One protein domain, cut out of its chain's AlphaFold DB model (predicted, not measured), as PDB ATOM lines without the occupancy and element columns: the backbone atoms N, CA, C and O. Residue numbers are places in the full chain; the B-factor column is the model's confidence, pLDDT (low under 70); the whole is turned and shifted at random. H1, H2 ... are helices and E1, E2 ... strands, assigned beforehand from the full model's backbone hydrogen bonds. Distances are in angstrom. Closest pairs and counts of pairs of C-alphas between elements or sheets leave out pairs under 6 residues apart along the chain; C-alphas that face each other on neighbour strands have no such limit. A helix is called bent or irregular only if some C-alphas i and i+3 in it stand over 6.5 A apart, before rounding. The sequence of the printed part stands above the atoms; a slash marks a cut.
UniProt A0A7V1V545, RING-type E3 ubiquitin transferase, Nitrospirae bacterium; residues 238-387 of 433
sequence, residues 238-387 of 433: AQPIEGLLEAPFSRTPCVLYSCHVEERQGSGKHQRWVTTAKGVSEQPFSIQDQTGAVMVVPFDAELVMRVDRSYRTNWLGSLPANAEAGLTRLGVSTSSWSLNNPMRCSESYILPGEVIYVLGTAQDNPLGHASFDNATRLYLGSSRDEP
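What this domain is: This is residues 238 to 387 of the 433 residues of the protein "RING-type E3 ubiquitin transferase" of Nitrospirae bacterium (UniProt A0A7V1V545). Two strand sheets sit end to end in an elongated body: a long four-stranded sheet, E3 E2 E8 E7, with H1 across one face, and a smaller five-stranded sheet, E1 E4 E5 E10 E9, folded on itself with H2 packed on it. The E2 and E3 hairpin reaches to one far tip, and residues 366 to 373, before H2, lie at the other end. The 150 printed residues hold E1 to E7, H1, E8, E9, H2 and E10 in that order; the class is mostly strand, though under half of the residues are in named elements. The long sheet is antiparallel in the order E3 E2 E8 E7, and the other is mixed in the order E1 E4 E5 E10 E9. The whole is loose, with a radius of gyration of the C-alphas of 18.6 A and spans of 61 by 32 by 25 A.

Where its parts are: Find C-alpha 238 at (-1.673, -5.623, -16.586), where E1, residues 238 to 240, begins. E2, residues 256 to 265, runs 29.3 A, and E3, residues 272 to 280, runs 23.1 A and bends by 53 degrees at residue 277. Next come E4, 285 to 288, E5, 293 to 296, E6, 302 to 304, and E7, 309 to 312. H1, residues 321 to 329, runs 12.4 A. E8, residues 343 to 350, and E9, residues 355 to 364, each run 23.8 A; E9 bends by 74 degrees at residue 360. H2, 374 to 377, leads to E10, 378 to 381, ending at C-alpha 381, (-12.677, 2.070, -22.982).

How they stand to each other: In the strongly twisted long sheet, look at N 260 and O 346, 2.9 A, between E2 and E8. In the hairpin E2 and E3, N 259 and O 279 are 2.8 A apart; between E8 and E7, N 311 and O 345 are 2.8 A apart. H1 is on this sheet at a height of 10.1 A, only just over E2 and E8 with 3 C-alphas falling on each, and across the strands at 73 degrees to E2 on the local plane. The other sheet is a folded sheet, one sheet bent back into two leaves: E1 and E4 face E10 and E9, with E5 as the hinge. Look for N 239 and O 286, 2.7 A, N 287 and O 294, 2.9 A, N 380 and O 295, 2.8 A, and N 363 and O 379, 2.9 A. H2 is on this sheet at a height of 6.2 A; its closest C-alphas with E5 are Ala 375 and Val 294, 4.5 A. E6 pairs with no named strand. Every O i to N i+4 pair of H1 is within hydrogen-bond range; H2 is too short for one, but its one O i to N i+3 pair is within range.

The domain as a whole: The two C-alphas farthest apart, Gly 268 and Ala 370, are 63.6 A apart. The printed part has no cut. The links E1 to E2 and H1 to E8 are long. Mean pLDDT of the printed part is 79.8, with 39 residues under 70, among them 330 to 341 and 366 to 375.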
ATOM      1  N   ALA A 238      -1.508  -5.591 -15.137       96.88
ATOM      2  CA  ALA A 238      -1.673  -5.623 -16.586       96.88
ATOM      3  C   ALA A 238      -1.173  -6.956 -17.167       96.88
ATOM      4  O   ALA A 238      -0.090  -7.425 -16.828       96.88
ATOM      5  N   GLN A 239      -1.943  -7.570 -18.057       95.88
ATOM      6  CA  GLN A 239      -1.643  -8.846 -18.700       95.88
ATOM      7  C   GLN A 239      -1.937  -8.761 -20.204       95.88
ATOM      8  O   GLN A 239      -2.942  -8.161 -20.593       95.88
ATOM      9  N   PRO A 240      -1.100  -9.359 -21.066       93.62
ATOM     10  CA  PRO A 240      -1.360  -9.403 -22.502       93.62
ATOM     11  C   PRO A 240      -2.548 -10.325 -22.825       93.62
ATOM     12  O   PRO A 240      -2.763 -11.320 -22.134       93.62
ATOM     13  N   ILE A 241      -3.294 -10.015 -23.893       87.12
ATOM     14  CA  ILE A 241      -4.359 -10.888 -24.426       87.12
ATOM     15  C   ILE A 241      -3.834 -11.709 -25.608       87.12
ATOM     16  O   ILE A 241      -3.845 -12.935 -25.558       87.12
ATOM     17  N   GLU A 242      -3.343 -11.044 -26.654       79.31
ATOM     18  CA  GLU A 242      -2.880 -11.702 -27.889       79.31
ATOM     19  C   GLU A 242      -1.372 -12.004 -27.877       79.31
ATOM     20  O   GLU A 242      -0.901 -12.916 -28.555       79.31
ATOM     21  N   GLY A 243      -0.608 -11.256 -27.079       88.19
ATOM     22  CA  GLY A 243       0.843 -11.374 -26.971       88.19
ATOM     23  C   GLY A 243       1.472 -10.115 -26.380       88.19
ATOM     24  O   GLY A 243       0.787  -9.129 -26.114       88.19
ATOM     25  N   LEU A 244       2.786 -10.157 -26.149       92.44
ATOM     26  CA  LEU A 244       3.540  -8.971 -25.741       92.44
ATOM     27  C   LEU A 244       3.870  -8.116 -26.962       92.44
ATOM     28  O   LEU A 244       4.314  -8.628 -27.990       92.44
ATOM     29  N   LEU A 245       3.694  -6.810 -26.811       90.88
ATOM     30  CA  LEU A 245       4.124  -5.806 -27.772       90.88
ATOM     31  C   LEU A 245       5.603  -5.493 -27.566       90.88
ATOM     32  O   LEU A 245       6.132  -5.615 -26.463       90.88
ATOM     33  N   GLU A 246       6.272  -5.015 -28.610       89.56
ATOM     34  CA  GLU A 246       7.630  -4.491 -28.490       89.56
ATOM     35  C   GLU A 246       7.611  -2.965 -28.518       89.56
ATOM     36  O   GLU A 246       7.168  -2.354 -29.492       89.56
ATOM     37  N   ALA A 247       8.142  -2.344 -27.465       88.50
ATOM     38  CA  ALA A 247       8.264  -0.895 -27.417       88.50
ATOM     39  C   ALA A 247       9.182  -0.389 -28.566       88.50
ATOM     40  O   ALA A 247      10.274  -0.947 -28.757       88.50
ATOM     41  N   PRO A 248       8.789   0.642 -29.345       81.06
ATOM     42  CA  PRO A 248       9.450   1.002 -30.604       81.06
ATOM     43  C   PRO A 248      10.956   1.273 -30.508       81.06
ATOM     44  O   PRO A 248      11.702   0.924 -31.428       81.06
ATOM     45  N   PHE A 249      11.421   1.879 -29.414       84.44
ATOM     46  CA  PHE A 249      12.812   2.287 -29.229       84.44
ATOM     47  C   PHE A 249      13.625   1.276 -28.423       84.44
ATOM     48  O   PHE A 249      14.740   0.922 -28.816       84.44
ATOM     49  N   SER A 250      13.114   0.826 -27.275       87.81
ATOM     50  CA  SER A 250      13.855  -0.100 -26.406       87.81
ATOM     51  C   SER A 250      13.737  -1.565 -26.813       87.81
ATOM     52  O   SER A 250      14.588  -2.354 -26.403       87.81
ATOM     53  N   ARG A 251      12.722  -1.921 -27.614       89.88
ATOM     54  CA  ARG A 251      12.284  -3.307 -27.853       89.88
ATOM     55  C   ARG A 251      11.972  -4.066 -26.566       89.88
ATOM     56  O   ARG A 251      12.133  -5.280 -26.500       89.88
ATOM     57  N   THR A 252      11.576  -3.347 -25.520       92.31
ATOM     58  CA  THR A 252      11.157  -3.982 -24.272       92.31
ATOM     59  C   THR A 252       9.802  -4.656 -24.510       92.31
ATOM     60  O   THR A 252       8.891  -3.974 -24.990       92.31
ATOM     61  N   PRO A 253       9.652  -5.958 -24.200       95.50
ATOM     62  CA  PRO A 253       8.359  -6.629 -24.240       95.50
ATOM     63  C   PRO A 253       7.408  -6.001 -23.215       95.50
ATOM     64  O   PRO A 253       7.726  -5.945 -22.025       95.50
ATOM     65  N   CYS A 254       6.262  -5.507 -23.667       95.31
ATOM     66  CA  CYS A 254       5.331  -4.715 -22.870       95.31
ATOM     67  C   CYS A 254       3.874  -5.002 -23.248       95.31
ATOM     68  O   CYS A 254       3.584  -5.624 -24.269       95.31
ATOM     69  N   VAL A 255       2.953  -4.572 -22.391       95.38
ATOM     70  CA  VAL A 255       1.504  -4.682 -22.602       95.38
ATOM     71  C   VAL A 255       0.952  -3.432 -23.292       95.38
ATOM     72  O   VAL A 255       0.061  -3.523 -24.127       95.38
ATOM     73  N   LEU A 256       1.509  -2.266 -22.963       94.31
ATOM     74  CA  LEU A 256       1.171  -0.974 -23.546       94.31
ATOM     75  C   LEU A 256       2.457  -0.158 -23.673       94.31
ATOM     76  O   LEU A 256       3.288  -0.195 -22.764       94.31
ATOM     77  N   TYR A 257       2.603   0.624 -24.739       91.62
ATOM     78  CA  TYR A 257       3.648   1.636 -24.837       91.62
ATOM     79  C   TYR A 257       3.103   2.981 -25.316       91.62
ATOM     80  O   TYR A 257       2.123   3.081 -26.055       91.62
ATOM     81  N   SER A 258       3.802   4.043 -24.926       87.62
ATOM     82  CA  SER A 258       3.655   5.380 -25.475       87.62
ATOM     83  C   SER A 258       5.024   5.968 -25.768       87.62
ATOM     84  O   SER A 258       5.933   5.946 -24.940       87.62
ATOM     85  N   CYS A 259       5.167   6.517 -26.963       82.81
ATOM     86  CA  CYS A 259       6.367   7.190 -27.407       82.81
ATOM     87  C   CYS A 259       6.064   8.621 -27.835       82.81
ATOM     88  O   CYS A 259       5.104   8.892 -28.560       82.81
ATOM     89  N   HIS A 260       6.941   9.532 -27.426       78.81
ATOM     90  CA  HIS A 260       6.908  10.938 -27.794       78.81
ATOM     91  C   HIS A 260       8.262  11.349 -28.360       78.81
ATOM     92  O   HIS A 260       9.303  11.151 -27.727       78.81
ATOM     93  N   VAL A 261       8.239  11.949 -29.543       77.06
ATOM     94  CA  VAL A 261       9.408  12.504 -30.221       77.06
ATOM     95  C   VAL A 261       9.257  14.011 -30.234       77.06
ATOM     96  O   VAL A 261       8.283  14.542 -30.768       77.06
ATOM     97  N   GLU A 262      10.219  14.701 -29.643       79.88
ATOM     98  CA  GLU A 262      10.235  16.150 -29.553       79.88
ATOM     99  C   GLU A 262      11.499  16.716 -30.187       79.88
ATOM    100  O   GLU A 262      12.611  16.241 -29.950       79.88
ATOM    101  N   GLU A 263      11.330  17.786 -30.951       77.44
ATOM    102  CA  GLU A 263      12.414  18.552 -31.545       77.44
ATOM    103  C   GLU A 263      12.537  19.899 -30.831       77.44
ATOM    104  O   GLU A 263      11.539  20.561 -30.519       77.44
ATOM    105  N   ARG A 264      13.772  20.334 -30.566       79.31
ATOM    106  CA  ARG A 264      14.011  21.688 -30.072       79.31
ATOM    107  C   ARG A 264      13.945  22.672 -31.235       79.31
ATOM    108  O   ARG A 264      14.861  22.730 -32.049       79.31
ATOM    109  N   GLN A 265      12.905  23.495 -31.256       77.38
ATOM    110  CA  GLN A 265      12.726  24.554 -32.246       77.38
ATOM    111  C   GLN A 265      13.012  25.933 -31.639       77.38
ATOM    112  O   GLN A 265      12.717  26.190 -30.467       77.38
ATOM    113  N   GLY A 266      13.557  26.838 -32.456       65.44
ATOM    114  CA  GLY A 266      13.854  28.227 -32.090       65.44
ATOM    115  C   GLY A 266      15.345  28.520 -31.884       65.44
ATOM    116  O   GLY A 266      16.172  27.620 -31.748       65.44
ATOM    117  N   SER A 267      15.692  29.809 -31.854       65.38
ATOM    118  CA  SER A 267      17.070  30.296 -31.699       65.38
ATOM    119  C   SER A 267      17.246  31.082 -30.393       65.38
ATOM    120  O   SER A 267      16.332  31.773 -29.934       65.38
ATOM    121  N   GLY A 268      18.424  30.970 -29.775       69.12
ATOM    122  CA  GLY A 268      18.794  31.725 -28.574       69.12
ATOM    123  C   GLY A 268      17.855  31.508 -27.379       69.12
ATOM    124  O   GLY A 268      17.717  30.395 -26.881       69.12
ATOM    125  N   LYS A 269      17.226  32.589 -26.899       68.25
ATOM    126  CA  LYS A 269      16.387  32.609 -25.682       68.25
ATOM    127  C   LYS A 269      14.949  32.103 -25.885       68.25
ATOM    128  O   LYS A 269      14.230  31.953 -24.905       68.25
ATOM    129  N   HIS A 270      14.532  31.827 -27.122       65.50
ATOM    130  CA  HIS A 270      13.168  31.386 -27.458       65.50
ATOM    131  C   HIS A 270      13.105  29.910 -27.877       65.50
ATOM    132  O   HIS A 270      12.290  29.522 -28.711       65.50
ATOM    133  N   GLN A 271      13.989  29.080 -27.324       70.69
ATOM    134  CA  GLN A 271      13.994  27.646 -27.599       70.69
ATOM    135  C   GLN A 271      12.841  26.949 -26.877       70.69
ATOM    136  O   GLN A 271      12.671  27.104 -25.667       70.69
ATOM    137  N   ARG A 272      12.077  26.141 -27.612       76.44
ATOM    138  CA  ARG A 272      11.006  25.301 -27.066       76.44
ATOM    139  C   ARG A 272      11.102  23.883 -27.618       76.44
ATOM    140  O   ARG A 272      11.479  23.687 -28.768       76.44
ATOM    141  N   TRP A 273      10.747  22.908 -26.792       77.94
ATOM    142  CA  TRP A 273      10.534  21.537 -27.245       77.94
ATOM    143  C   TRP A 273       9.142  21.443 -27.861       77.94
ATOM    144  O   TRP A 273       8.169  21.910 -27.265       77.94
ATOM    145  N   VAL A 274       9.061  20.893 -29.067       69.31
ATOM    146  CA  VAL A 274       7.815  20.723 -29.813       69.31
ATOM    147  C   VAL A 274       7.676  19.251 -30.149       69.31
ATOM    148  O   VAL A 274       8.607  18.666 -30.693       69.31
ATOM    149  N   THR A 275       6.541  18.642 -29.810       66.44
ATOM    150  CA  THR A 275       6.261  17.249 -30.171       66.44
ATOM    151  C   THR A 275       6.068  17.147 -31.682       66.44
ATOM    152  O   THR A 275       5.122  17.713 -32.222       66.44
ATOM    153  N   THR A 276       6.973  16.433 -32.346       64.94
ATOM    154  CA  THR A 276       6.972  16.207 -33.797       64.94
ATOM    155  C   THR A 276       6.269  14.899 -34.151       64.94
ATOM    156  O   THR A 276       5.622  14.811 -35.188       64.94
ATOM    157  N   ALA A 277       6.357  13.891 -33.277       61.69
ATOM    158  CA  ALA A 277       5.691  12.606 -33.459       61.69
ATOM    159  C   ALA A 277       5.230  12.023 -32.119       61.69
ATOM    160  O   ALA A 277       5.878  12.201 -31.084       61.69
ATOM    161  N   LYS A 278       4.109  11.303 -32.151       66.81
ATOM    162  CA  LYS A 278       3.568  10.532 -31.030       66.81
ATOM    163  C   LYS A 278       3.131   9.171 -31.563       66.81
ATOM    164  O   LYS A 278       2.532   9.109 -32.629       66.81
ATOM    165  N   GLY A 279       3.424   8.113 -30.819       68.12
ATOM    166  CA  GLY A 279       2.927   6.766 -31.093       68.12
ATOM    167  C   GLY A 279       2.425   6.133 -29.803       68.12
ATOM    168  O   GLY A 279       2.994   6.358 -28.733       68.12
ATOM    169  N   VAL A 280       1.325   5.404 -29.887       76.50
ATOM    170  CA  VAL A 280       0.698   4.710 -28.761       76.50
ATOM    171  C   VAL A 280       0.231   3.357 -29.280       76.50
ATOM    172  O   VAL A 280      -0.239   3.278 -30.411       76.50
ATOM    173  N   SER A 281       0.403   2.302 -28.491       81.19
ATOM    174  CA  SER A 281      -0.185   0.996 -28.796       81.19
ATOM    175  C   SER A 281      -1.697   1.018 -28.585       81.19
ATOM    176  O   SER A 281      -2.163   1.479 -27.542       81.19
ATOM    177  N   GLU A 282      -2.445   0.466 -29.534       80.25
ATOM    178  CA  GLU A 282      -3.915   0.440 -29.516       80.25
ATOM    179  C   GLU A 282      -4.476  -0.945 -29.160       80.25
ATOM    180  O   GLU A 282      -5.675  -1.096 -28.939       80.25
ATOM    181  N   GLN A 283      -3.606  -1.955 -29.055       80.00
ATOM    182  CA  GLN A 283      -3.995  -3.337 -28.810       80.00
ATOM    183  C   GLN A 283      -4.669  -3.505 -27.437       80.00
ATOM    184  O   GLN A 283      -4.146  -3.009 -26.428       80.00
ATOM    185  N   PRO A 284      -5.794  -4.239 -27.364       87.94
ATOM    186  CA  PRO A 284      -6.438  -4.551 -26.101       87.94
ATOM    187  C   PRO A 284      -5.549  -5.388 -25.181       87.94
ATOM    188  O   PRO A 284      -4.823  -6.290 -25.607       87.94
ATOM    189  N   PHE A 285      -5.670  -5.139 -23.884       92.88
ATOM    190  CA  PHE A 285      -5.002  -5.922 -22.853       92.88
ATOM    191  C   PHE A 285      -5.930  -6.180 -21.668       92.88
ATOM    192  O   PHE A 285      -7.012  -5.610 -21.577       92.88
ATOM    193  N   SER A 286      -5.543  -7.063 -20.754       93.81
ATOM    194  CA  SER A 286      -6.340  -7.400 -19.576       93.81
ATOM    195  C   SER A 286      -5.752  -6.773 -18.316       93.81
ATOM    196  O   SER A 286      -4.539  -6.733 -18.144       93.81
ATOM    197  N   ILE A 287      -6.602  -6.309 -17.408       95.38
ATOM    198  CA  ILE A 287      -6.222  -5.974 -16.033       95.38
ATOM    199  C   ILE A 287      -6.801  -7.033 -15.113       95.38
ATOM    200  O   ILE A 287      -7.978  -7.370 -15.237       95.38
ATOM    201  N   GLN A 288      -5.987  -7.528 -14.185       95.00
ATOM    202  CA  GLN A 288      -6.368  -8.555 -13.222       95.00
ATOM    203  C   GLN A 288      -6.174  -8.064 -11.790       95.00
ATOM    204  O   GLN A 288      -5.103  -7.583 -11.419       95.00
ATOM    205  N   ASP A 289      -7.207  -8.209 -10.972       93.69
ATOM    206  CA  ASP A 289      -7.141  -8.021  -9.526       93.69
ATOM    207  C   ASP A 289      -7.404  -9.361  -8.818       93.69
ATOM    208  O   ASP A 289      -7.479 -10.418  -9.440       93.69
ATOM    209  N   GLN A 290      -7.539  -9.349  -7.491       92.56
ATOM    210  CA  GLN A 290      -7.814 -10.574  -6.724       92.56
ATOM    211  C   GLN A 290      -9.213 -11.161  -6.990       92.56
ATOM    212  O   GLN A 290      -9.525 -12.258  -6.527       92.56
ATOM    213  N   THR A 291     -10.084 -10.415  -7.665       90.62
ATOM    214  CA  THR A 291     -11.507 -10.716  -7.820       90.62
ATOM    215  C   THR A 291     -11.897 -11.136  -9.230       90.62
ATOM    216  O   THR A 291     -12.921 -11.809  -9.377       90.62
ATOM    217  N   GLY A 292     -11.112 -10.765 -10.243       90.75
ATOM    218  CA  GLY A 292     -11.345 -11.132 -11.634       90.75
ATOM    219  C   GLY A 292     -10.415 -10.413 -12.608       90.75
ATOM    220  O   GLY A 292      -9.418  -9.802 -12.223       90.75
ATOM    221  N   ALA A 293     -10.772 -10.491 -13.887       92.06
ATOM    222  CA  ALA A 293     -10.083  -9.826 -14.984       92.06
ATOM    223  C   ALA A 293     -11.061  -8.935 -15.761       92.06
ATOM    224  O   ALA A 293     -12.261  -9.198 -15.758       92.06
ATOM    225  N   VAL A 294     -10.578  -7.878 -16.408       93.38
ATOM    226  CA  VAL A 294     -11.366  -7.069 -17.352       93.38
ATOM    227  C   VAL A 294     -10.485  -6.644 -18.516       93.38
ATOM    228  O   VAL A 294      -9.300  -6.366 -18.329       93.38
ATOM    229  N   MET A 295     -11.044  -6.624 -19.723       92.31
ATOM    230  CA  MET A 295     -10.344  -6.126 -20.905       92.31
ATOM    231  C   MET A 295     -10.321  -4.594 -20.903       92.31
ATOM    232  O   MET A 295     -11.313  -3.954 -20.559       92.31
ATOM    233  N   VAL A 296      -9.208  -4.005 -21.314       92.62
ATOM    234  CA  VAL A 296      -9.020  -2.572 -21.524       92.62
ATOM    235  C   VAL A 296      -8.651  -2.359 -22.980       92.62
ATOM    236  O   VAL A 296      -7.696  -2.954 -23.475       92.62
ATOM    237  N   VAL A 297      -9.405  -1.496 -23.649       90.38
ATOM    238  CA  VAL A 297      -9.113  -1.025 -25.003       90.38
ATOM    239  C   VAL A 297      -8.499   0.370 -24.851       90.38
ATOM    240  O   VAL A 297      -9.228   1.297 -24.502       90.38
ATOM    241  N   PRO A 298      -7.176   0.548 -25.037       87.62
ATOM    242  CA  PRO A 298      -6.467   1.788 -24.689       87.62
ATOM    243  C   PRO A 298      -6.696   2.959 -25.655       87.62
ATOM    244  O   PRO A 298      -6.053   4.003 -25.524       87.62
ATOM    245  N   PHE A 299      -7.600   2.801 -26.618       82.38
ATOM    246  CA  PHE A 299      -7.916   3.825 -27.599       82.38
ATOM    247  C   PHE A 299      -8.440   5.116 -26.935       82.38
ATOM    248  O   PHE A 299      -9.298   5.071 -26.055       82.38
ATOM    249  N   ASP A 300      -7.914   6.269 -27.362       78.44
ATOM    250  CA  ASP A 300      -8.229   7.611 -26.828       78.44
ATOM    251  C   ASP A 300      -7.978   7.794 -25.312       78.44
ATOM    252  O   ASP A 300      -8.498   8.704 -24.667       78.44
ATOM    253  N   ALA A 301      -7.148   6.937 -24.709       86.62
ATOM    254  CA  ALA A 301      -6.783   7.074 -23.304       86.62
ATOM    255  C   ALA A 301      -5.829   8.257 -23.064       86.62
ATOM    256  O   ALA A 301      -4.790   8.413 -23.717       86.62
ATOM    257  N   GLU A 302      -6.103   9.044 -22.021       89.19
ATOM    258  CA  GLU A 302      -5.107   9.931 -21.428       89.19
ATOM    259  C   GLU A 302      -4.089   9.087 -20.650       89.19
ATOM    260  O   GLU A 302      -4.335   8.639 -19.528       89.19
ATOM    261  N   LEU A 303      -2.918   8.878 -21.251       90.38
ATOM    262  CA  LEU A 303      -1.836   8.126 -20.626       90.38
ATOM    263  C   LEU A 303      -1.043   9.012 -19.663       90.38
ATOM    264  O   LEU A 303      -0.386   9.973 -20.070       90.38
ATOM    265  N   VAL A 304      -1.070   8.666 -18.378       91.75
ATOM    266  CA  VAL A 304      -0.284   9.328 -17.331       91.75
ATOM    267  C   VAL A 304       0.782   8.355 -16.848       91.75
ATOM    268  O   VAL A 304       0.619   7.709 -15.817       91.75
ATOM    269  N   MET A 305       1.868   8.244 -17.613       91.38
ATOM    270  CA  MET A 305       2.947   7.285 -17.356       91.38
ATOM    271  C   MET A 305       4.251   7.973 -16.925       91.38
ATOM    272  O   MET A 305       4.427   9.194 -17.080       91.38
ATOM    273  N   ARG A 306       5.167   7.230 -16.310       88.69
ATOM    274  CA  ARG A 306       6.549   7.658 -16.076       88.69
ATOM    275  C   ARG A 306       7.357   7.426 -17.350       88.69
ATOM    276  O   ARG A 306       7.099   6.518 -18.123       88.69
ATOM    277  N   VAL A 307       8.329   8.300 -17.597       88.31
ATOM    278  CA  VAL A 307       9.242   8.118 -18.730       88.31
ATOM    279  C   VAL A 307      10.298   7.102 -18.322       88.31
ATOM    280  O   VAL A 307      11.191   7.439 -17.545       88.31
ATOM    281  N   ASP A 308      10.196   5.889 -18.857       88.81
ATOM    282  CA  ASP A 308      11.130   4.798 -18.580       88.81
ATOM    283  C   ASP A 308      12.454   4.978 -19.311       88.81
ATOM    284  O   ASP A 308      13.532   4.770 -18.747       88.81
ATOM    285  N   ARG A 309      12.395   5.404 -20.579       82.88
ATOM    286  CA  ARG A 309      13.594   5.672 -21.377       82.88
ATOM    287  C   ARG A 309      13.506   6.993 -22.110       82.88
ATOM    288  O   ARG A 309      12.482   7.359 -22.675       82.88
ATOM    289  N   SER A 310      14.634   7.697 -22.155       84.75
ATOM    290  CA  SER A 310      14.788   8.883 -22.990       84.75
ATOM    291  C   SER A 310      16.114   8.851 -23.735       84.75
ATOM    292  O   SER A 310      17.169   8.721 -23.115       84.75
ATOM    293  N   TYR A 311      16.056   9.032 -25.046       80.06
ATOM    294  CA  TYR A 311      17.202   9.199 -25.926       80.06
ATOM    295  C   TYR A 311      17.276  10.657 -26.363       80.06
ATOM    296  O   TYR A 311      16.256  11.305 -26.604       80.06
ATOM    297  N   ARG A 312      18.490  11.197 -26.442       79.00
ATOM    298  CA  ARG A 312      18.740  12.559 -26.916       79.00
ATOM    299  C   ARG A 312      19.806  12.519 -27.997       79.00
ATOM    300  O   ARG A 312      20.668  11.645 -27.965       79.00
ATOM    301  N   THR A 313      19.756  13.470 -28.923       73.00
ATOM    302  CA  THR A 313      20.858  13.696 -29.866       73.00
ATOM    303  C   THR A 313      22.140  13.973 -29.095       73.00
ATOM    304  O   THR A 313      22.161  14.836 -28.208       73.00
ATOM    305  N   ASN A 314      23.204  13.256 -29.441       66.00
ATOM    306  CA  ASN A 314      24.521  13.503 -28.871       66.00
ATOM    307  C   ASN A 314      25.088  14.834 -29.378       66.00
ATOM    308  O   ASN A 314      24.587  15.420 -30.336       66.00
ATOM    309  N   TRP A 315      26.177  15.301 -28.760       54.84
ATOM    310  CA  TRP A 315      26.846  16.541 -29.177       54.84
ATOM    311  C   TRP A 315      27.321  16.503 -30.647       54.84
ATOM    312  O   TRP A 315      27.408  17.544 -31.284       54.84
ATOM    313  N   LEU A 316      27.557  15.296 -31.182       55.97
ATOM    314  CA  LEU A 316      27.908  15.016 -32.582       55.97
ATOM    315  C   LEU A 316      26.692  14.993 -33.534       55.97
ATOM    316  O   LEU A 316      26.850  14.691 -34.711       55.97
ATOM    317  N   GLY A 317      25.485  15.288 -33.042       60.25
ATOM    318  CA  GLY A 317      24.276  15.477 -33.850       60.25
ATOM    319  C   GLY A 317      23.491  14.211 -34.207       60.25
ATOM    320  O   GLY A 317      22.374  14.332 -34.698       60.25
ATOM    321  N   SER A 318      24.005  13.007 -33.933       67.50
ATOM    322  CA  SER A 318      23.296  11.754 -34.234       67.50
ATOM    323  C   SER A 318      22.458  11.233 -33.061       67.50
ATOM    324  O   SER A 318      22.797  11.409 -31.882       67.50
ATOM    325  N   LEU A 319      21.340  10.589 -33.399       73.06
ATOM    326  CA  LEU A 319      20.571   9.755 -32.480       73.06
ATOM    327  C   LEU A 319      21.257   8.384 -32.361       73.06
ATOM    328  O   LEU A 319      21.896   7.921 -33.304       73.06
ATOM    329  N   PRO A 320      21.168   7.708 -31.206       78.44
ATOM    330  CA  PRO A 320      21.658   6.341 -31.103       78.44
ATOM    331  C   PRO A 320      20.837   5.406 -32.011       78.44
ATOM    332  O   PRO A 320      19.640   5.609 -32.211       78.44
ATOM    333  N   ALA A 321      21.480   4.365 -32.552       80.31
ATOM    334  CA  ALA A 321      20.918   3.509 -33.609       80.31
ATOM    335  C   ALA A 321      19.562   2.863 -33.257       80.31
ATOM    336  O   ALA A 321      18.724   2.631 -34.121       80.31
ATOM    337  N   ASN A 322      19.320   2.588 -31.974       79.94
ATOM    338  CA  ASN A 322      18.041   2.080 -31.480       79.94
ATOM    339  C   ASN A 322      16.912   3.122 -31.560       79.94
ATOM    340  O   ASN A 322      15.774   2.763 -31.855       79.94
ATOM    341  N   ALA A 323      17.223   4.401 -31.333       79.38
ATOM    342  CA  ALA A 323      16.269   5.488 -31.480       79.38
ATOM    343  C   ALA A 323      15.927   5.722 -32.960       79.38
ATOM    344  O   ALA A 323      14.753   5.833 -33.295       79.38
ATOM    345  N   GLU A 324      16.921   5.691 -33.853       77.19
ATOM    346  CA  GLU A 324      16.698   5.770 -35.307       77.19
ATOM    347  C   GLU A 324      15.853   4.597 -35.820       77.19
ATOM    348  O   GLU A 324      14.864   4.806 -36.519       77.19
ATOM    349  N   ALA A 325      16.172   3.367 -35.406       79.25
ATOM    350  CA  ALA A 325      15.376   2.192 -35.753       79.25
ATOM    351  C   ALA A 325      13.927   2.297 -35.248       79.25
ATOM    352  O   ALA A 325      13.001   1.903 -35.957       79.25
ATOM    353  N   GLY A 326      13.714   2.838 -34.044       76.75
ATOM    354  CA  GLY A 326      12.371   3.066 -33.511       76.75
ATOM    355  C   GLY A 326      11.594   4.158 -34.248       76.75
ATOM    356  O   GLY A 326      10.399   3.991 -34.468       76.75
ATOM    357  N   LEU A 327      12.258   5.221 -34.718       73.38
ATOM    358  CA  LEU A 327      11.629   6.234 -35.576       73.38
ATOM    359  C   LEU A 327      11.141   5.629 -36.896       73.38
ATOM    360  O   LEU A 327      10.014   5.893 -37.310       73.38
ATOM    361  N   THR A 328      11.950   4.760 -37.506       73.50
ATOM    362  CA  THR A 328      11.566   4.032 -38.721       73.50
ATOM    363  C   THR A 328      10.354   3.126 -38.478       73.50
ATOM    364  O   THR A 328       9.449   3.099 -39.307       73.50
ATOM    365  N   ARG A 329      10.282   2.433 -37.328       73.00
ATOM    366  CA  ARG A 329       9.108   1.618 -36.943       73.00
ATOM    367  C   ARG A 329       7.844   2.452 -36.732       73.00
ATOM    368  O   ARG A 329       6.754   1.967 -36.995       73.00
ATOM    369  N   LEU A 330       7.996   3.698 -36.285       67.12
ATOM    370  CA  LEU A 330       6.901   4.659 -36.139       67.12
ATOM    371  C   LEU A 330       6.512   5.340 -37.462       67.12
ATOM    372  O   LEU A 330       5.650   6.215 -37.459       67.12
ATOM    373  N   GLY A 331       7.153   4.986 -38.582       61.97
ATOM    374  CA  GLY A 331       6.884   5.589 -39.890       61.97
ATOM    375  C   GLY A 331       7.332   7.050 -40.010       61.97
ATOM    376  O   GLY A 331       6.911   7.750 -40.930       61.97
ATOM    377  N   VAL A 332       8.181   7.535 -39.098       64.69
ATOM    378  CA  VAL A 332       8.664   8.921 -39.096       64.69
ATOM    379  C   VAL A 332       9.881   9.025 -40.011       64.69
ATOM    380  O   VAL A 332      10.933   8.449 -39.734       64.69
ATOM    381  N   SER A 333       9.757   9.772 -41.111       57.44
ATOM    382  CA  SER A 333      10.851   9.938 -42.069       57.44
ATOM    383  C   SER A 333      11.960  10.838 -41.514       57.44
ATOM    384  O   SER A 333      11.793  12.030 -41.259       57.44
ATOM    385  N   THR A 334      13.152  10.266 -41.386       57.91
ATOM    386  CA  THR A 334      14.383  10.953 -40.982       57.91
ATOM    387  C   THR A 334      15.071  11.645 -42.171       57.91
ATOM    388  O   THR A 334      16.282  11.808 -42.178       57.91
ATOM    389  N   SER A 335      14.357  12.075 -43.212       50.25
ATOM    390  CA  SER A 335      14.983  12.745 -44.372       50.25
ATOM    391  C   SER A 335      14.809  14.266 -44.388       50.25
ATOM    392  O   SER A 335      15.547  14.949 -45.090       50.25
ATOM    393  N   SER A 336      13.871  14.816 -43.607       45.75
ATOM    394  CA  SER A 336      13.571  16.263 -43.564       45.75
ATOM    395  C   SER A 336      13.976  16.966 -42.259       45.75
ATOM    396  O   SER A 336      13.640  18.132 -42.062       45.75
ATOM    397  N   TRP A 337      14.687  16.292 -41.351       53.56
ATOM    398  CA  TRP A 337      15.094  16.890 -40.075       53.56
ATOM    399  C   TRP A 337      16.369  17.714 -40.247       53.56
ATOM    400  O   TRP A 337      17.374  17.259 -40.794       53.56
ATOM    401  N   SER A 338      16.327  18.961 -39.777       49.97
ATOM    402  CA  SER A 338      17.498  19.831 -39.765       49.97
ATOM    403  C   SER A 338      18.537  19.284 -38.787       49.97
ATOM    404  O   SER A 338      18.295  19.261 -37.582       49.97
ATOM    405  N   LEU A 339      19.725  18.943 -39.298       51.12
ATOM    406  CA  LEU A 339      20.925  18.480 -38.572       51.12
ATOM    407  C   LEU A 339      21.368  19.349 -37.372       51.12
ATOM    408  O   LEU A 339      22.297  18.985 -36.661       51.12
ATOM    409  N   ASN A 340      20.734  20.501 -37.145       56.69
ATOM    410  CA  ASN A 340      21.127  21.486 -36.142       56.69
ATOM    411  C   ASN A 340      20.166  21.582 -34.938       56.69
ATOM    412  O   ASN A 340      20.438  22.324 -33.990       56.69
ATOM    413  N   ASN A 341      19.047  20.849 -34.953       66.81
ATOM    414  CA  ASN A 341      18.061  20.885 -33.874       66.81
ATOM    415  C   ASN A 341      18.157  19.615 -33.019       66.81
ATOM    416  O   ASN A 341      17.918  18.518 -33.525       66.81
ATOM    417  N   PRO A 342      18.486  19.724 -31.717       75.19
ATOM    418  CA  PRO A 342      18.552  18.547 -30.871       75.19
ATOM    419  C   PRO A 342      17.166  17.923 -30.704       75.19
ATOM    420  O   PRO A 342      16.178  18.629 -30.479       75.19
ATOM    421  N   MET A 343      17.117  16.596 -30.772       75.44
ATOM    422  CA  MET A 343      15.902  15.807 -30.578       75.44
ATOM    423  C   MET A 343      15.918  15.077 -29.240       75.44
ATOM    424  O   MET A 343      16.974  14.713 -28.709       75.44
ATOM    425  N   ARG A 344      14.718  14.847 -28.710       82.75
ATOM    426  CA  ARG A 344      14.446  14.034 -27.531       82.75
ATOM    427  C   ARG A 344      13.370  13.012 -27.884       82.75
ATOM    428  O   ARG A 344      12.227  13.375 -28.136       82.75
ATOM    429  N   CYS A 345      13.735  11.738 -27.869       82.06
ATOM    430  CA  CYS A 345      12.797  10.627 -27.980       82.06
ATOM    431  C   CYS A 345      12.561  10.081 -26.576       82.06
ATOM    432  O   CYS A 345      13.513   9.726 -25.885       82.06
ATOM    433  N   SER A 346      11.312  10.030 -26.141       85.94
ATOM    434  CA  SER A 346      10.916   9.458 -24.856       85.94
ATOM    435  C   SER A 346       9.970   8.294 -25.078       85.94
ATOM    436  O   SER A 346       9.133   8.328 -25.981       85.94
ATOM    437  N   GLU A 347      10.147   7.266 -24.266       88.25
ATOM    438  CA  GLU A 347       9.375   6.037 -24.277       88.25
ATOM    439  C   GLU A 347       8.894   5.750 -22.860       88.25
ATOM    440  O   GLU A 347       9.622   5.955 -21.882       88.25
ATOM    441  N   SER A 348       7.659   5.291 -22.769       93.88
ATOM    442  CA  SER A 348       6.991   4.873 -21.548       93.88
ATOM    443  C   SER A 348       6.263   3.575 -21.859       93.88
ATOM    444  O   SER A 348       5.669   3.468 -22.936       93.88
ATOM    445  N   TYR A 349       6.322   2.588 -20.977       95.12
ATOM    446  CA  TYR A 349       5.695   1.291 -21.221       95.12
ATOM    447  C   TYR A 349       5.195   0.646 -19.932       95.12
ATOM    448  O   TYR A 349       5.734   0.879 -18.861       95.12
ATOM    449  N   ILE A 350       4.172  -0.196 -20.062       96.25
ATOM    450  CA  ILE A 350       3.615  -0.996 -18.970       96.25
ATOM    451  C   ILE A 350       4.091  -2.433 -19.150       96.25
ATOM    452  O   ILE A 350       3.863  -3.041 -20.204       96.25
ATOM    453  N   LEU A 351       4.754  -2.985 -18.139       96.31
ATOM    454  CA  LEU A 351       5.236  -4.363 -18.168       96.31
ATOM    455  C   LEU A 351       4.120  -5.360 -17.810       96.31
ATOM    456  O   LEU A 351       3.210  -5.040 -17.043       96.31
ATOM    457  N   PRO A 352       4.180  -6.603 -18.320       96.75
ATOM    458  CA  PRO A 352       3.286  -7.656 -17.854       96.75
ATOM    459  C   PRO A 352       3.459  -7.893 -16.344       96.75
ATOM    460  O   PRO A 352       4.574  -8.024 -15.840       96.75
ATOM    461  N   GLY A 353       2.342  -7.950 -15.624       95.38
ATOM    462  CA  GLY A 353       2.279  -8.060 -14.167       95.38
ATOM    463  C   GLY A 353       2.342  -6.728 -13.413       95.38
ATOM    464  O   GLY A 353       2.139  -6.722 -12.198       95.38
ATOM    465  N   GLU A 354       2.596  -5.606 -14.088       95.44
ATOM    466  CA  GLU A 354       2.681  -4.296 -13.443       95.44
ATOM    467  C   GLU A 354       1.305  -3.808 -12.983       95.44
ATOM    468  O   GLU A 354       0.318  -3.909 -13.712       95.44
ATOM    469  N   VAL A 355       1.232  -3.295 -11.751       95.00
ATOM    470  CA  VAL A 355      -0.018  -2.778 -11.189       95.00
ATOM    471  C   VAL A 355      -0.278  -1.386 -11.736       95.00
ATOM    472  O   VAL A 355       0.464  -0.451 -11.444       95.00
ATOM    473  N   ILE A 356      -1.373  -1.254 -12.470       95.75
ATOM    474  CA  ILE A 356      -1.776  -0.004 -13.105       95.75
ATOM    475  C   ILE A 356      -3.144   0.442 -12.619       95.75
ATOM    476  O   ILE A 356      -3.943  -0.339 -12.099       95.75
ATOM    477  N   TYR A 357      -3.396   1.727 -12.799       94.94
ATOM    478  CA  TYR A 357      -4.624   2.410 -12.452       94.94
ATOM    479  C   TYR A 357      -5.372   2.799 -13.726       94.94
ATOM    480  O   TYR A 357      -4.805   3.455 -14.604       94.94
ATOM    481  N   VAL A 358      -6.655   2.439 -13.810       95.75
ATOM    482  CA  VAL A 358      -7.521   2.803 -14.936       95.75
ATOM    483  C   VAL A 358      -8.810   3.438 -14.436       95.75
ATOM    484  O   VAL A 358      -9.534   2.870 -13.618       95.75
ATOM    485  N   LEU A 359      -9.101   4.623 -14.963       95.12
ATOM    486  CA  LEU A 359     -10.396   5.288 -14.870       95.12
ATOM    487  C   LEU A 359     -10.992   5.295 -16.271       95.12
ATOM    488  O   LEU A 359     -10.374   5.858 -17.165       95.12
ATOM    489  N   GLY A 360     -12.159   4.699 -16.469       93.44
ATOM    490  CA  GLY A 360     -12.785   4.637 -17.787       93.44
ATOM    491  C   GLY A 360     -14.211   4.128 -17.730       93.44
ATOM    492  O   GLY A 360     -14.723   3.799 -16.658       93.44
ATOM    493  N   THR A 361     -14.854   4.049 -18.887       91.81
ATOM    494  CA  THR A 361     -16.246   3.614 -18.979       91.81
ATOM    495  C   THR A 361     -16.296   2.111 -19.215       91.81
ATOM    496  O   THR A 361     -15.832   1.622 -20.248       91.81
ATOM    497  N   ALA A 362     -16.883   1.374 -18.272       92.12
ATOM    498  CA  ALA A 362     -17.218  -0.032 -18.441       92.12
ATOM    499  C   ALA A 362     -18.416  -0.185 -19.374       92.12
ATOM    500  O   ALA A 362     -19.459   0.447 -19.185       92.12
ATOM    501  N   GLN A 363     -18.269  -1.042 -20.377       87.25
ATOM    502  CA  GLN A 363     -19.244  -1.245 -21.443       87.25
ATOM    503  C   GLN A 363     -19.424  -2.736 -21.715       87.25
ATOM    504  O   GLN A 363     -18.498  -3.520 -21.515       87.25
ATOM    505  N   ASP A 364     -20.613  -3.136 -22.175       81.81
ATOM    506  CA  ASP A 364     -20.860  -4.526 -22.554       81.81
ATOM    507  C   ASP A 364     -20.020  -4.904 -23.788       81.81
ATOM    508  O   ASP A 364     -20.068  -4.251 -24.833       81.81
ATOM    509  N   ASN A 365     -19.280  -5.999 -23.661       78.50
ATOM    510  CA  ASN A 365     -18.549  -6.650 -24.727       78.50
ATOM    511  C   ASN A 365     -19.537  -7.412 -25.631       78.50
ATOM    512  O   ASN A 365     -20.172  -8.373 -25.175       78.50
ATOM    513  N   PRO A 366     -19.661  -7.036 -26.915       59.97
ATOM    514  CA  PRO A 366     -20.601  -7.660 -27.843       59.97
ATOM    515  C   PRO A 366     -20.316  -9.145 -28.122       59.97
ATOM    516  O   PRO A 366     -21.220  -9.878 -28.519       59.97
ATOM    517  N   LEU A 367     -19.083  -9.608 -27.905       62.34
ATOM    518  CA  LEU A 367     -18.692 -11.009 -28.104       62.34
ATOM    519  C   LEU A 367     -18.930 -11.875 -26.853       62.34
ATOM    520  O   LEU A 367     -18.920 -13.100 -26.931       62.34
ATOM    521  N   GLY A 368     -19.176 -11.247 -25.699       60.00
ATOM    522  CA  GLY A 368     -19.264 -11.901 -24.391       60.00
ATOM    523  C   GLY A 368     -20.676 -12.148 -23.866       60.00
ATOM    524  O   GLY A 368     -20.831 -12.513 -22.702       60.00
ATOM    525  N   HIS A 369     -21.714 -11.947 -24.684       52.91
ATOM    526  CA  HIS A 369     -23.119 -11.938 -24.244       52.91
ATOM    527  C   HIS A 369     -23.613 -13.232 -23.563       52.91
ATOM    528  O   HIS A 369     -24.639 -13.198 -22.887       52.91
ATOM    529  N   ALA A 370     -22.907 -14.356 -23.722       51.16
ATOM    530  CA  ALA A 370     -23.283 -15.653 -23.155       51.16
ATOM    531  C   ALA A 370     -22.601 -15.991 -21.813       51.16
ATOM    532  O   ALA A 370     -22.868 -17.052 -21.251       51.16
ATOM    533  N   SER A 371     -21.720 -15.128 -21.298       57.97
ATOM    534  CA  SER A 371     -20.948 -15.410 -20.087       57.97
ATOM    535  C   SER A 371     -21.409 -14.583 -18.887       57.97
ATOM    536  O   SER A 371     -21.732 -13.400 -19.001       57.97
ATOM    537  N   PHE A 372     -21.410 -15.218 -17.714       59.72
ATOM    538  CA  PHE A 372     -21.689 -14.573 -16.428       59.72
ATOM    539  C   PHE A 372     -20.451 -13.904 -15.814       59.72
ATOM    540  O   PHE A 372     -20.583 -13.205 -14.812       59.72
ATOM    541  N   ASP A 373     -19.263 -14.113 -16.393       69.81
ATOM    542  CA  ASP A 373     -18.022 -13.508 -15.918       69.81
ATOM    543  C   ASP A 373     -17.802 -12.119 -16.540       69.81
ATOM    544  O   ASP A 373     -17.840 -11.946 -17.768       69.81
ATOM    545  N   ASN A 374     -17.529 -11.132 -15.683       69.31
ATOM    546  CA  ASN A 374     -17.217  -9.761 -16.083       69.31
ATOM    547  C   ASN A 374     -16.013  -9.703 -17.028       69.31
ATOM    548  O   ASN A 374     -16.009  -8.853 -17.915       69.31
ATOM    549  N   ALA A 375     -15.059 -10.631 -16.904       68.06
ATOM    550  CA  ALA A 375     -13.888 -10.713 -17.781       68.06
ATOM    551  C   ALA A 375     -14.242 -10.844 -19.262       68.06
ATOM    552  O   ALA A 375     -13.558 -10.310 -20.130       68.06
ATOM    553  N   THR A 376     -15.336 -11.539 -19.542       70.19
ATOM    554  CA  THR A 376     -15.839 -11.743 -20.899       70.19
ATOM    555  C   THR A 376     -16.942 -10.764 -21.256       70.19
ATOM    556  O   THR A 376     -17.039 -10.364 -22.413       70.19
ATOM    557  N   ARG A 377     -17.769 -10.366 -20.282       80.31
ATOM    558  CA  ARG A 377     -18.949  -9.533 -20.516       80.31
ATOM    559  C   ARG A 377     -18.625  -8.050 -20.632       80.31
ATOM    560  O   ARG A 377     -19.372  -7.356 -21.309       80.31
ATOM    561  N   LEU A 378     -17.588  -7.549 -19.969       88.00
ATOM    562  CA  LEU A 378     -17.290  -6.121 -19.907       88.00
ATOM    563  C   LEU A 378     -15.904  -5.822 -20.466       88.00
ATOM    564  O   LEU A 378     -14.975  -6.618 -20.346       88.00
ATOM    565  N   TYR A 379     -15.759  -4.628 -21.023       90.00
ATOM    566  CA  TYR A 379     -14.458  -4.034 -21.286       90.00
ATOM    567  C   TYR A 379     -14.471  -2.556 -20.874       90.00
ATOM    568  O   TYR A 379     -15.533  -1.932 -20.775       90.00
ATOM    569  N   LEU A 380     -13.293  -2.011 -20.593       91.44
ATOM    570  CA  LEU A 380     -13.072  -0.602 -20.288       91.44
ATOM    571  C   LEU A 380     -12.546   0.101 -21.535       91.44
ATOM    572  O   LEU A 380     -11.595  -0.370 -22.157       91.44
ATOM    573  N   GLY A 381     -13.135   1.240 -21.872       87.56
ATOM    574  CA  GLY A 381     -12.677   2.070 -22.982       87.56
ATOM    575  C   GLY A 381     -13.117   3.518 -22.823       87.56
ATOM    576  O   GLY A 381     -13.683   3.900 -21.791       87.56
ATOM    577  N   SER A 382     -12.869   4.311 -23.862       82.31
ATOM    578  CA  SER A 382     -13.319   5.697 -23.931       82.31
ATOM    579  C   SER A 382     -14.842   5.806 -24.061       82.31
ATOM    580  O   SER A 382     -15.521   4.893 -24.541       82.31
ATOM    581  N   SER A 383     -15.375   6.936 -23.599       80.19
ATOM    582  CA  SER A 383     -16.728   7.424 -23.868       80.19
ATOM    583  C   SER A 383     -16.669   8.944 -23.982       80.19
ATOM    584  O   SER A 383     -15.796   9.580 -23.396       80.19
ATOM    585  N   ARG A 384     -17.582   9.552 -24.739       69.94
ATOM    586  CA  ARG A 384     -17.504  10.984 -25.071       69.94
ATOM    587  C   ARG A 384     -17.568  11.937 -23.893       69.94
ATOM    588  O   ARG A 384     -16.936  12.992 -23.923       69.94
ATOM    589  N   ASP A 385     -18.382  11.598 -22.904       74.38
ATOM    590  CA  ASP A 385     -18.689  12.491 -21.786       74.38
ATOM    591  C   ASP A 385     -17.874  12.153 -20.527       74.38
ATOM    592  O   ASP A 385     -17.946  12.866 -19.522       74.38
ATOM    593  N   GLU A 386     -17.081  11.079 -20.574       83.50
ATOM    594  CA  GLU A 386     -16.377  10.530 -19.422       83.50
ATOM    595  C   GLU A 386     -14.862  10.477 -19.663       83.50
ATOM    596  O   GLU A 386     -14.406  10.115 -20.745       83.50
ATOM    597  N   PRO A 387     -14.038  10.843 -18.668       86.06
ATOM    598  CA  PRO A 387     -12.593  10.792 -18.824       86.06
ATOM    599  C   PRO A 387     -12.103   9.345 -18.856       86.06
ATOM    600  O   PRO A 387     -12.449   8.549 -17.983       86.06
TER     601      PRO A 387